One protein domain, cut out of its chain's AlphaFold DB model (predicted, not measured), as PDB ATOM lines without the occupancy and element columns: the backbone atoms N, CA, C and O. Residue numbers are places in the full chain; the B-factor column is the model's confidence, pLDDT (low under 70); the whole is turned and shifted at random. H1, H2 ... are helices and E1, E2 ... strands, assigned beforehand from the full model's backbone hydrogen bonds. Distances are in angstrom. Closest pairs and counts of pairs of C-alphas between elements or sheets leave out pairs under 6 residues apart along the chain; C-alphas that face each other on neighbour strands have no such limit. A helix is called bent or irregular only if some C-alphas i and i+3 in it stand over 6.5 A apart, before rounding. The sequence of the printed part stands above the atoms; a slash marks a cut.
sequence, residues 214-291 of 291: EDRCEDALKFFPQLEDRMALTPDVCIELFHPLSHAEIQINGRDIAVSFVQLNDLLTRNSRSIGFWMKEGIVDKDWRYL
ATOM      1  N   GLU A 214      32.617  30.676 -39.480       86.12
ATOM      2  CA  GLU A 214      33.544  31.256 -38.492       86.12
ATOM      3  C   GLU A 214      32.832  31.651 -37.183       86.12
ATOM      4  O   GLU A 214      33.339  32.449 -36.392       86.12
ATOM      5  N   ASP A 215      31.633  31.110 -36.944       88.19
ATOM      6  CA  ASP A 215      30.814  31.461 -35.784       88.19
ATOM      7  C   ASP A 215      31.530  31.177 -34.456       88.19
ATOM      8  O   ASP A 215      31.893  30.040 -34.150       88.19
ATOM      9  N   ARG A 216      31.632  32.203 -33.606       89.88
ATOM     10  CA  ARG A 216      32.085  32.082 -32.215       89.88
ATOM     11  C   ARG A 216      30.869  31.980 -31.293       89.88
ATOM     12  O   ARG A 216      30.087  32.915 -31.151       89.88
ATOM     13  N   CYS A 217      30.706  30.819 -30.672       91.94
ATOM     14  CA  CYS A 217      29.576  30.485 -29.793       91.94
ATOM     15  C   CYS A 217      29.966  30.586 -28.307       91.94
ATOM     16  O   CYS A 217      29.976  29.578 -27.599       91.94
ATOM     17  N   GLU A 218      30.361  31.778 -27.855       91.12
ATOM     18  CA  GLU A 218      30.885  31.995 -26.497       91.12
ATOM     19  C   GLU A 218      29.843  31.729 -25.402       91.12
ATOM     20  O   GLU A 218      30.183  31.187 -24.350       91.12
ATOM     21  N   ASP A 219      28.569  32.069 -25.630       92.00
ATOM     22  CA  ASP A 219      27.521  31.850 -24.626       92.00
ATOM     23  C   ASP A 219      27.207  30.365 -24.449       92.00
ATOM     24  O   ASP A 219      26.992  29.921 -23.322       92.00
ATOM     25  N   ALA A 220      27.252  29.584 -25.532       92.81
ATOM     26  CA  ALA A 220      27.147  28.129 -25.455       92.81
ATOM     27  C   ALA A 220      28.341  27.512 -24.708       92.81
ATOM     28  O   ALA A 220      28.144  26.647 -23.857       92.81
ATOM     29  N   LEU A 221      29.567  27.986 -24.969       91.75
ATOM     30  CA  LEU A 221      30.785  27.463 -24.339       91.75
ATOM     31  C   LEU A 221      30.771  27.609 -22.806       91.75
ATOM     32  O   LEU A 221      31.247  26.721 -22.105       91.75
ATOM     33  N   LYS A 222      30.151  28.669 -22.266       91.50
ATOM     34  CA  LYS A 222      30.020  28.888 -20.809       91.50
ATOM     35  C   LYS A 222      29.315  27.746 -20.066       91.50
ATOM     36  O   LYS A 222      29.512  27.606 -18.861       91.50
ATOM     37  N   PHE A 223      28.507  26.932 -20.752       89.94
ATOM     38  CA  PHE A 223      27.844  25.762 -20.162       89.94
ATOM     39  C   PHE A 223      28.758  24.537 -20.040       89.94
ATOM     40  O   PHE A 223      28.409  23.583 -19.346       89.94
ATOM     41  N   PHE A 224      29.930  24.568 -20.674       89.94
ATOM     42  CA  PHE A 224      30.882  23.465 -20.718       89.94
ATOM     43  C   PHE A 224      32.255  23.936 -20.216       89.94
ATOM     44  O   PHE A 224      33.200  24.007 -20.998       89.94
ATOM     45  N   PRO A 225      32.397  24.266 -18.915       86.50
ATOM     46  CA  PRO A 225      33.628  24.837 -18.357       86.50
ATOM     47  C   PRO A 225      34.855  23.918 -18.466       86.50
ATOM     48  O   PRO A 225      35.978  24.374 -18.290       86.50
ATOM     49  N   GLN A 226      34.648  22.629 -18.734       85.88
ATOM     50  CA  GLN A 226      35.704  21.659 -19.013       85.88
ATOM     51  C   GLN A 226      36.324  21.799 -20.411       85.88
ATOM     52  O   GLN A 226      37.343  21.168 -20.678       85.88
ATOM     53  N   LEU A 227      35.689  22.547 -21.318       88.50
ATOM     54  CA  LEU A 227      36.197  22.787 -22.663       88.50
ATOM     55  C   LEU A 227      37.058  24.049 -22.664       88.50
ATOM     56  O   LEU A 227      36.597  25.131 -22.307       88.50
ATOM     57  N   GLU A 228      38.301  23.909 -23.111       87.12
ATOM     58  CA  GLU A 228      39.190  25.037 -23.367       87.12
ATOM     59  C   GLU A 228      39.091  25.439 -24.841       87.12
ATOM     60  O   GLU A 228      39.150  24.588 -25.728       87.12
ATOM     61  N   ASP A 229      38.960  26.741 -25.114       88.88
ATOM     62  CA  ASP A 229      38.868  27.250 -26.491       88.88
ATOM     63  C   ASP A 229      40.190  27.087 -27.259       88.88
ATOM     64  O   ASP A 229      40.223  27.019 -28.485       88.88
ATOM     65  N   ARG A 230      41.309  26.995 -26.537       91.56
ATOM     66  CA  ARG A 230      42.633  26.790 -27.115       91.56
ATOM     67  C   ARG A 230      43.504  25.983 -26.173       91.56
ATOM     68  O   ARG A 230      43.643  26.342 -25.009       91.56
ATOM     69  N   MET A 231      44.163  24.964 -26.713       89.94
ATOM     70  CA  MET A 231      45.111  24.134 -25.976       89.94
ATOM     71  C   MET A 231      46.386  23.890 -26.789       89.94
ATOM     72  O   MET A 231      46.371  23.866 -28.023       89.94
ATOM     73  N   ALA A 232      47.514  23.727 -26.100       89.56
ATOM     74  CA  ALA A 232      48.775  23.352 -26.734       89.56
ATOM     75  C   ALA A 232      48.801  21.835 -26.965       89.56
ATOM     76  O   ALA A 232      48.702  21.064 -26.014       89.56
ATOM     77  N   LEU A 233      48.944  21.415 -28.223       86.69
ATOM     78  CA  LEU A 233      49.137  20.009 -28.589       86.69
ATOM     79  C   LEU A 233      50.617  19.622 -28.469       86.69
ATOM     80  O   LEU A 233      50.961  18.564 -27.950       86.69
ATOM     81  N   THR A 234      51.499  20.510 -28.928       86.12
ATOM     82  CA  THR A 234      52.958  20.430 -28.771       86.12
ATOM     83  C   THR A 234      53.496  21.832 -28.447       86.12
ATOM     84  O   THR A 234      52.735  22.800 -28.519       86.12
ATOM     85  N   PRO A 235      54.790  22.002 -28.108       87.62
ATOM     86  CA  PRO A 235      55.363  23.333 -27.876       87.62
ATOM     87  C   PRO A 235      55.183  24.308 -29.052       87.62
ATOM     88  O   PRO A 235      55.088  25.512 -28.830       87.62
ATOM     89  N   ASP A 236      55.091  23.781 -30.277       92.12
ATOM     90  CA  ASP A 236      55.001  24.569 -31.511       92.12
ATOM     91  C   ASP A 236      53.593  24.568 -32.132       92.12
ATOM     92  O   ASP A 236      53.325  25.324 -33.065       92.12
ATOM     93  N   VAL A 237      52.682  23.720 -31.639       89.12
ATOM     94  CA  VAL A 237      51.353  23.513 -32.227       89.12
ATOM     95  C   VAL A 237      50.273  23.747 -31.181       89.12
ATOM     96  O   VAL A 237      50.187  23.044 -30.176       89.12
ATOM     97  N   CYS A 238      49.401  24.714 -31.454       91.00
ATOM     98  CA  CYS A 238      48.154  24.916 -30.723       91.00
ATOM     99  C   CYS A 238      46.982  24.399 -31.553       91.00
ATOM    100  O   CYS A 238      46.978  24.543 -32.775       91.00
ATOM    101  N   ILE A 239      45.977  23.868 -30.872       91.19
ATOM    102  CA  ILE A 239      44.673  23.567 -31.452       91.19
ATOM    103  C   ILE A 239      43.625  24.472 -30.809       91.19
ATOM    104  O   ILE A 239      43.754  24.860 -29.646       91.19
ATOM    105  N   GLU A 240      42.612  24.828 -31.590       92.25
ATOM    106  CA  GLU A 240      41.498  25.672 -31.162       92.25
ATOM    107  C   GLU A 240      40.191  24.894 -31.289       92.25
ATOM    108  O   GLU A 240      40.013  24.104 -32.224       92.25
ATOM    109  N   LEU A 241      39.278  25.110 -30.345       92.19
ATOM    110  CA  LEU A 241      37.947  24.535 -30.398       92.19
ATOM    111  C   LEU A 241      37.209  25.120 -31.602       92.19
ATOM    112  O   LEU A 241      37.088  26.332 -31.768       92.19
ATOM    113  N   PHE A 242      36.681  24.249 -32.457       93.19
ATOM    114  CA  PHE A 242      35.942  24.689 -33.631       93.19
ATOM    115  C   PHE A 242      34.437  24.670 -33.348       93.19
ATOM    116  O   PHE A 242      33.746  23.659 -33.512       93.19
ATOM    117  N   HIS A 243      33.926  25.812 -32.885       93.19
ATOM    118  CA  HIS A 243      32.539  25.978 -32.443       93.19
ATOM    119  C   HIS A 243      31.486  25.565 -33.495       93.19
ATOM    120  O   HIS A 243      30.542  24.878 -33.106       93.19
ATOM    121  N   PRO A 244      31.617  25.888 -34.801       91.94
ATOM    122  CA  PRO A 244      30.578  25.572 -35.789       91.94
ATOM    123  C   PRO A 244      30.271  24.076 -35.932       91.94
ATOM    124  O   PRO A 244      29.151  23.698 -36.271       91.94
ATOM    125  N   LEU A 245      31.254  23.215 -35.648       93.06
ATOM    126  CA  LEU A 245      31.096  21.759 -35.692       93.06
ATOM    127  C   LEU A 245      30.956  21.127 -34.309       93.06
ATOM    128  O   LEU A 245      30.757  19.920 -34.201       93.06
ATOM    129  N   SER A 246      31.008  21.919 -33.245       92.94
ATOM    130  CA  SER A 246      30.835  21.418 -31.887       92.94
ATOM    131  C   SER A 246      29.358  21.126 -31.614       92.94
ATOM    132  O   SER A 246      28.474  21.896 -31.995       92.94
ATOM    133  N   HIS A 247      29.086  19.993 -30.969       93.12
ATOM    134  CA  HIS A 247      27.743  19.552 -30.600       93.12
ATOM    135  C   HIS A 247      27.704  19.178 -29.123       93.12
ATOM    136  O   HIS A 247      28.711  18.761 -28.551       93.12
ATOM    137  N   ALA A 248      26.530  19.319 -28.522       91.25
ATOM    138  CA  ALA A 248      26.259  18.906 -27.160       91.25
ATOM    139  C   ALA A 248      24.926  18.168 -27.086       91.25
ATOM    140  O   ALA A 248      23.960  18.527 -27.761       91.25
ATOM    141  N   GLU A 249      24.871  17.167 -26.220       90.75
ATOM    142  CA  GLU A 249      23.618  16.596 -25.752       90.75
ATOM    143  C   GLU A 249      23.178  17.390 -24.524       90.75
ATOM    144  O   GLU A 249      23.901  17.476 -23.529       90.75
ATOM    145  N   ILE A 250      22.014  18.026 -24.616       92.06
ATOM    146  CA  ILE A 250      21.439  18.824 -23.535       92.06
ATOM    147  C   ILE A 250      20.078  18.268 -23.152       92.06
ATOM    148  O   ILE A 250      19.355  17.731 -23.992       92.06
ATOM    149  N   GLN A 251      19.700  18.454 -21.892       92.06
ATOM    150  CA  GLN A 251      18.382  18.075 -21.412       92.06
ATOM    151  C   GLN A 251      17.493  19.313 -21.268       92.06
ATOM    152  O   GLN A 251      17.790  20.206 -20.475       92.06
ATOM    153  N   ILE A 252      16.381  19.358 -22.006       90.50
ATOM    154  CA  ILE A 252      15.351  20.399 -21.872       90.50
ATOM    155  C   ILE A 252      13.996  19.719 -21.689       90.50
ATOM    156  O   ILE A 252      13.642  18.811 -22.438       90.50
ATOM    157  N   ASN A 253      13.230  20.134 -20.676       87.31
ATOM    158  CA  ASN A 253      11.910  19.568 -20.362       87.31
ATOM    159  C   ASN A 253      11.918  18.025 -20.231       87.31
ATOM    160  O   ASN A 253      10.967  17.348 -20.623       87.31
ATOM    161  N   GLY A 254      13.009  17.458 -19.696       86.12
ATOM    162  CA  GLY A 254      13.181  16.012 -19.510       86.12
ATOM    163  C   GLY A 254      13.430  15.216 -20.798       86.12
ATOM    164  O   GLY A 254      13.315  13.993 -20.775       86.12
ATOM    165  N   ARG A 255      13.741  15.887 -21.913       90.00
ATOM    166  CA  ARG A 255      14.135  15.263 -23.181       90.00
ATOM    167  C   ARG A 255      15.595  15.563 -23.473       90.00
ATOM    168  O   ARG A 255      16.011  16.714 -23.349       90.00
ATOM    169  N   ASP A 256      16.320  14.542 -23.904       92.25
ATOM    170  CA  ASP A 256      17.698  14.684 -24.358       92.25
ATOM    171  C   ASP A 256      17.693  15.076 -25.839       92.25
ATOM    172  O   ASP A 256      17.050  14.427 -26.669       92.25
ATOM    173  N   ILE A 257      18.367  16.177 -26.159       93.19
ATOM    174  CA  ILE A 257      18.409  16.765 -27.496       93.19
ATOM    175  C   ILE A 257      19.872  16.994 -27.863       93.19
ATOM    176  O   ILE A 257      20.596  17.698 -27.159       93.19
ATOM    177  N   ALA A 258      20.303  16.423 -28.986       91.44
ATOM    178  CA  ALA A 258      21.599  16.723 -29.576       91.44
ATOM    179  C   ALA A 258      21.499  18.014 -30.399       91.44
ATOM    180  O   ALA A 258      20.733  18.086 -31.364       91.44
ATOM    181  N   VAL A 259      22.275  19.026 -30.025       93.56
ATOM    182  CA  VAL A 259      22.254  20.355 -30.647       93.56
ATOM    183  C   VAL A 259      23.661  20.802 -31.001       93.56
ATOM    184  O   VAL A 259      24.623  20.460 -30.313       93.56
ATOM    185  N   SER A 260      23.807  21.576 -32.073       93.81
ATOM    186  CA  SER A 260      25.078  22.247 -32.340       93.81
ATOM    187  C   SER A 260      25.294  23.400 -31.356       93.81
ATOM    188  O   SER A 260      24.343  23.979 -30.824       93.81
ATOM    189  N   PHE A 261      26.550  23.785 -31.143       94.81
ATOM    190  CA  PHE A 261      26.891  24.965 -30.344       94.81
ATOM    191  C   PHE A 261      26.255  26.229 -30.917       94.81
ATOM    192  O   PHE A 261      25.780  27.068 -30.157       94.81
ATOM    193  N   VAL A 262      26.169  26.324 -32.245       94.25
ATOM    194  CA  VAL A 262      25.460  27.398 -32.949       94.25
ATOM    195  C   VAL A 262      23.988  27.449 -32.541       94.25
ATOM    196  O   VAL A 262      23.497  28.505 -32.149       94.25
ATOM    197  N   GLN A 263      23.287  26.313 -32.567       94.94
ATOM    198  CA  GLN A 263      21.876  26.248 -32.177       94.94
ATOM    199  C   GLN A 263      21.678  26.628 -30.710       94.94
ATOM    200  O   GLN A 263      20.764  27.393 -30.396       94.94
ATOM    201  N   LEU A 264      22.530  26.112 -29.819       95.69
ATOM    202  CA  LEU A 264      22.483  26.425 -28.392       95.69
ATOM    203  C   LEU A 264      22.751  27.912 -28.135       95.69
ATOM    204  O   LEU A 264      22.010  28.555 -27.397       95.69
ATOM    205  N   ASN A 265      23.761  28.483 -28.788       95.56
ATOM    206  CA  ASN A 265      24.074  29.904 -28.689       95.56
ATOM    207  C   ASN A 265      22.913  30.766 -29.199       95.56
ATOM    208  O   ASN A 265      22.541  31.753 -28.566       95.56
ATOM    209  N   ASP A 266      22.292  30.367 -30.311       94.75
ATOM    210  CA  ASP A 266      21.124  31.044 -30.869       94.75
ATOM    211  C   ASP A 266      19.917  30.982 -29.912       94.75
ATOM    212  O   ASP A 266      19.174  31.956 -29.817       94.75
ATOM    213  N   LEU A 267      19.738  29.891 -29.153       94.12
ATOM    214  CA  LEU A 267      18.707  29.798 -28.108       94.12
ATOM    215  C   LEU A 267      18.958  30.786 -26.964       94.12
ATOM    216  O   LEU A 267      18.031  31.450 -26.503       94.12
ATOM    217  N   LEU A 268      20.211  30.891 -26.513       92.62
ATOM    218  CA  LEU A 268      20.614  31.762 -25.406       92.62
ATOM    219  C   LEU A 268      20.528  33.247 -25.778       92.62
ATOM    220  O   LEU A 268      20.119  34.077 -24.966       92.62
ATOM    221  N   THR A 269      20.871  33.574 -27.023       92.75
ATOM    222  CA  THR A 269      20.895  34.949 -27.549       92.75
ATOM    223  C   THR A 269      19.601  35.357 -28.256       92.75
ATOM    224  O   THR A 269      19.446  36.522 -28.622       92.75
ATOM    225  N   ARG A 270      18.651  34.424 -28.423       91.88
ATOM    226  CA  ARG A 270      17.392  34.594 -29.177       91.88
ATOM    227  C   ARG A 270      17.622  34.995 -30.638       91.88
ATOM    228  O   ARG A 270      16.896  35.818 -31.200       91.88
ATOM    229  N   ASN A 271      18.642  34.413 -31.262       90.75
ATOM    230  CA  ASN A 271      18.967  34.649 -32.662       90.75
ATOM    231  C   ASN A 271      18.037  33.842 -33.582       90.75
ATOM    232  O   ASN A 271      18.010  32.611 -33.549       90.75
ATOM    233  N   SER A 272      17.306  34.534 -34.462       91.62
ATOM    234  CA  SER A 272      16.298  33.946 -35.354       91.62
ATOM    235  C   SER A 272      16.826  32.891 -36.328       91.62
ATOM    236  O   SER A 272      16.018  32.147 -36.880       91.62
ATOM    237  N   ARG A 273      18.144  32.790 -36.547       91.81
ATOM    238  CA  ARG A 273      18.746  31.796 -37.452       91.81
ATOM    239  C   ARG A 273      18.314  30.358 -37.138       91.81
ATOM    240  O   ARG A 273      18.020  29.606 -38.063       91.81
ATOM    241  N   SER A 274      18.209  29.999 -35.857       92.00
ATOM    242  CA  SER A 274      17.842  28.643 -35.417       92.00
ATOM    243  C   SER A 274      16.394  28.514 -34.920       92.00
ATOM    244  O   SER A 274      16.027  27.476 -34.370       92.00
ATOM    245  N   ILE A 275      15.534  29.522 -35.121       93.38
ATOM    246  CA  ILE A 275      14.164  29.512 -34.565       93.38
ATOM    247  C   ILE A 275      13.326  28.337 -35.087       93.38
ATOM    248  O   ILE A 275      12.610  27.697 -34.323       93.38
ATOM    249  N   GLY A 276      13.456  27.999 -36.375       92.50
ATOM    250  CA  GLY A 276      12.715  26.891 -36.983       92.50
ATOM    251  C   GLY A 276      13.066  25.535 -36.370       92.50
ATOM    252  O   GLY A 276      12.182  24.700 -36.190       92.50
ATOM    253  N   PHE A 277      14.334  25.337 -35.992       93.50
ATOM    254  CA  PHE A 277      14.778  24.144 -35.273       93.50
ATOM    255  C   PHE A 277      14.127  24.075 -33.885       93.50
ATOM    256  O   PHE A 277      13.452  23.098 -33.574       93.50
ATOM    257  N   TRP A 278      14.233  25.141 -33.091       94.56
ATOM    258  CA  TRP A 278      13.699  25.159 -31.724       94.56
ATOM    259  C   TRP A 278      12.172  25.082 -31.654       94.56
ATOM    260  O   TRP A 278      11.627  24.461 -30.742       94.56
ATOM    261  N   MET A 279      11.477  25.646 -32.643       94.25
ATOM    262  CA  MET A 279      10.033  25.469 -32.801       94.25
ATOM    263  C   MET A 279       9.663  24.022 -33.140       94.25
ATOM    264  O   MET A 279       8.677  23.508 -32.619       94.25
ATOM    265  N   LYS A 280      10.439  23.354 -34.004       92.25
ATOM    266  CA  LYS A 280      10.215  21.946 -34.368       92.25
ATOM    267  C   LYS A 280      10.416  21.015 -33.171       92.25
ATOM    268  O   LYS A 280       9.631  20.087 -32.999       92.25
ATOM    269  N   GLU A 281      11.408  21.305 -32.333       92.38
ATOM    270  CA  GLU A 281      11.645  20.592 -31.071       92.38
ATOM    271  C   GLU A 281      10.623  20.950 -29.972       92.38
ATOM    272  O   GLU A 281      10.575  20.302 -28.928       92.38
ATOM    273  N   GLY A 282       9.765  21.952 -30.207       91.88
ATOM    274  CA  GLY A 282       8.724  22.376 -29.270       91.88
ATOM    275  C   GLY A 282       9.267  23.080 -28.028       91.88
ATOM    276  O   GLY A 282       8.635  23.016 -26.980       91.88
ATOM    277  N   ILE A 283      10.437  23.715 -28.134       93.12
ATOM    278  CA  ILE A 283      11.100  24.409 -27.022       93.12
ATOM    279  C   ILE A 283      10.656  25.868 -26.936       93.12
ATOM    280  O   ILE A 283      10.496  26.394 -25.838       93.12
ATOM    281  N   VAL A 284      10.460  26.522 -28.086       93.69
ATOM    282  CA  VAL A 284      10.032  27.925 -28.165       93.69
ATOM    283  C   VAL A 284       8.933  28.127 -29.204       93.69
ATOM    284  O   VAL A 284       8.816  27.357 -30.160       93.69
ATOM    285  N   ASP A 285       8.148  29.190 -29.046       93.38
ATOM    286  CA  ASP A 285       7.234  29.687 -30.074       93.38
ATOM    287  C   ASP A 285       7.899  30.707 -31.027       93.38
ATOM    288  O   ASP A 285       9.101  30.976 -30.971       93.38
ATOM    289  N   LYS A 286       7.097  31.287 -31.932       91.50
ATOM    290  CA  LYS A 286       7.547  32.300 -32.907       91.50
ATOM    291  C   LYS A 286       8.058  33.595 -32.262       91.50
ATOM    292  O   LYS A 286       8.792  34.329 -32.915       91.50
ATOM    293  N   ASP A 287       7.671  33.860 -31.016       92.06
ATOM    294  CA  ASP A 287       8.022  35.054 -30.249       92.06
ATOM    295  C   ASP A 287       9.145  34.767 -29.228       92.06
ATOM    296  O   ASP A 287       9.371  35.568 -28.317       92.06
ATOM    297  N   TRP A 288       9.854  33.634 -29.364       90.19
ATOM    298  CA  TRP A 288      10.886  33.158 -28.429       90.19
ATOM    299  C   TRP A 288      10.385  32.896 -27.002       90.19
ATOM    300  O   TRP A 288      11.163  32.939 -26.043       90.19
ATOM    301  N   ARG A 289       9.091  32.617 -26.823       90.62
ATOM    302  CA  ARG A 289       8.557  32.197 -25.522       90.62
ATOM    303  C   ARG A 289       8.754  30.701 -25.357       90.62
ATOM    304  O   ARG A 289       8.387  29.935 -26.242       90.62
ATOM    305  N   TYR A 290       9.322  30.307 -24.220       88.81
ATOM    306  CA  TYR A 290       9.497  28.901 -23.865       88.81
ATOM    307  C   TYR A 290       8.140  28.210 -23.684       88.81
ATOM    308  O   TYR A 290       7.232  28.798 -23.086       88.81
ATOM    309  N   LEU A 291       8.026  26.991 -24.214       85.12
ATOM    310  CA  LEU A 291       6.822  26.151 -24.193       85.12
ATOM    311  C   LEU A 291       6.904  25.026 -23.151       85.12
ATOM    312  O   LEU A 291       8.021  24.515 -22.886       85.12
TER     313      LEU A 291
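What this domain is: This is residues 214 to 291 of the 291 residues of an uncharacterized protein of Encephalitozoon cuniculi (strain GB-M1) (UniProt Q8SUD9). Two strand hairpins reach out from a small helical core: H2 is in the middle, H1 packs on it, and H3 packs crosswise on it. The hairpin E1 E2 makes one end of the longest axis, and the hairpin E3 E4 reaches away from the core in another direction. The printed part has 78 residues, with three named helices and four named strands in the order H1 E1 E2 E3 E4 H2 H3; the strands form two antiparallel two-strand sheets, and the class is mixed. It is loose, with a radius of gyration of the C-alphas of 14.5 A, and elongated, spanning 49 by 25 by 16 A.

Where its parts are: Find C-alpha 218 at (30.885, 31.995, -26.497), where H1 begins and runs to 221. E1 is residues 230 to 234, 12.2 A long, and E2 is 237 to 240. E3, 247 to 252, measures 15.2 A, and E4, 255 to 260, 15.9 A. H2 is 261 to 269, 12.0 A; H3 is 272 to 280, 13.5 A, ending at (10.215, 21.946, -34.368). H3 is irregular: C-alphas 273 and 276 are 7.8 A apart.

How they stand to each other: Look first at H1, which touches H2; their closest C-alphas are Ala 220 and Asn 265, 4.8 A. In the hairpin E1 E2, N 231 and O 239 are 3.0 A apart, within hydrogen-bond range. In the hairpin E3 E4, N 250 and O 257 are 2.9 A apart, also within range. H2 touches H3, about perpendicular at 80 degrees; Gln 263 and Ser 274 have the closest C-alphas, 5.7 A. H1 and H3 are apart. Every O i to N i+4 pair is within range in H2, 3 of 5 in H3; H1 is too short for one.

The domain as a whole: The C-alphas farthest apart, Pro 235 and Lys 286, are 48.9 A apart. The printed part has no cut, and no link is long. No printed residue is under pLDDT 70.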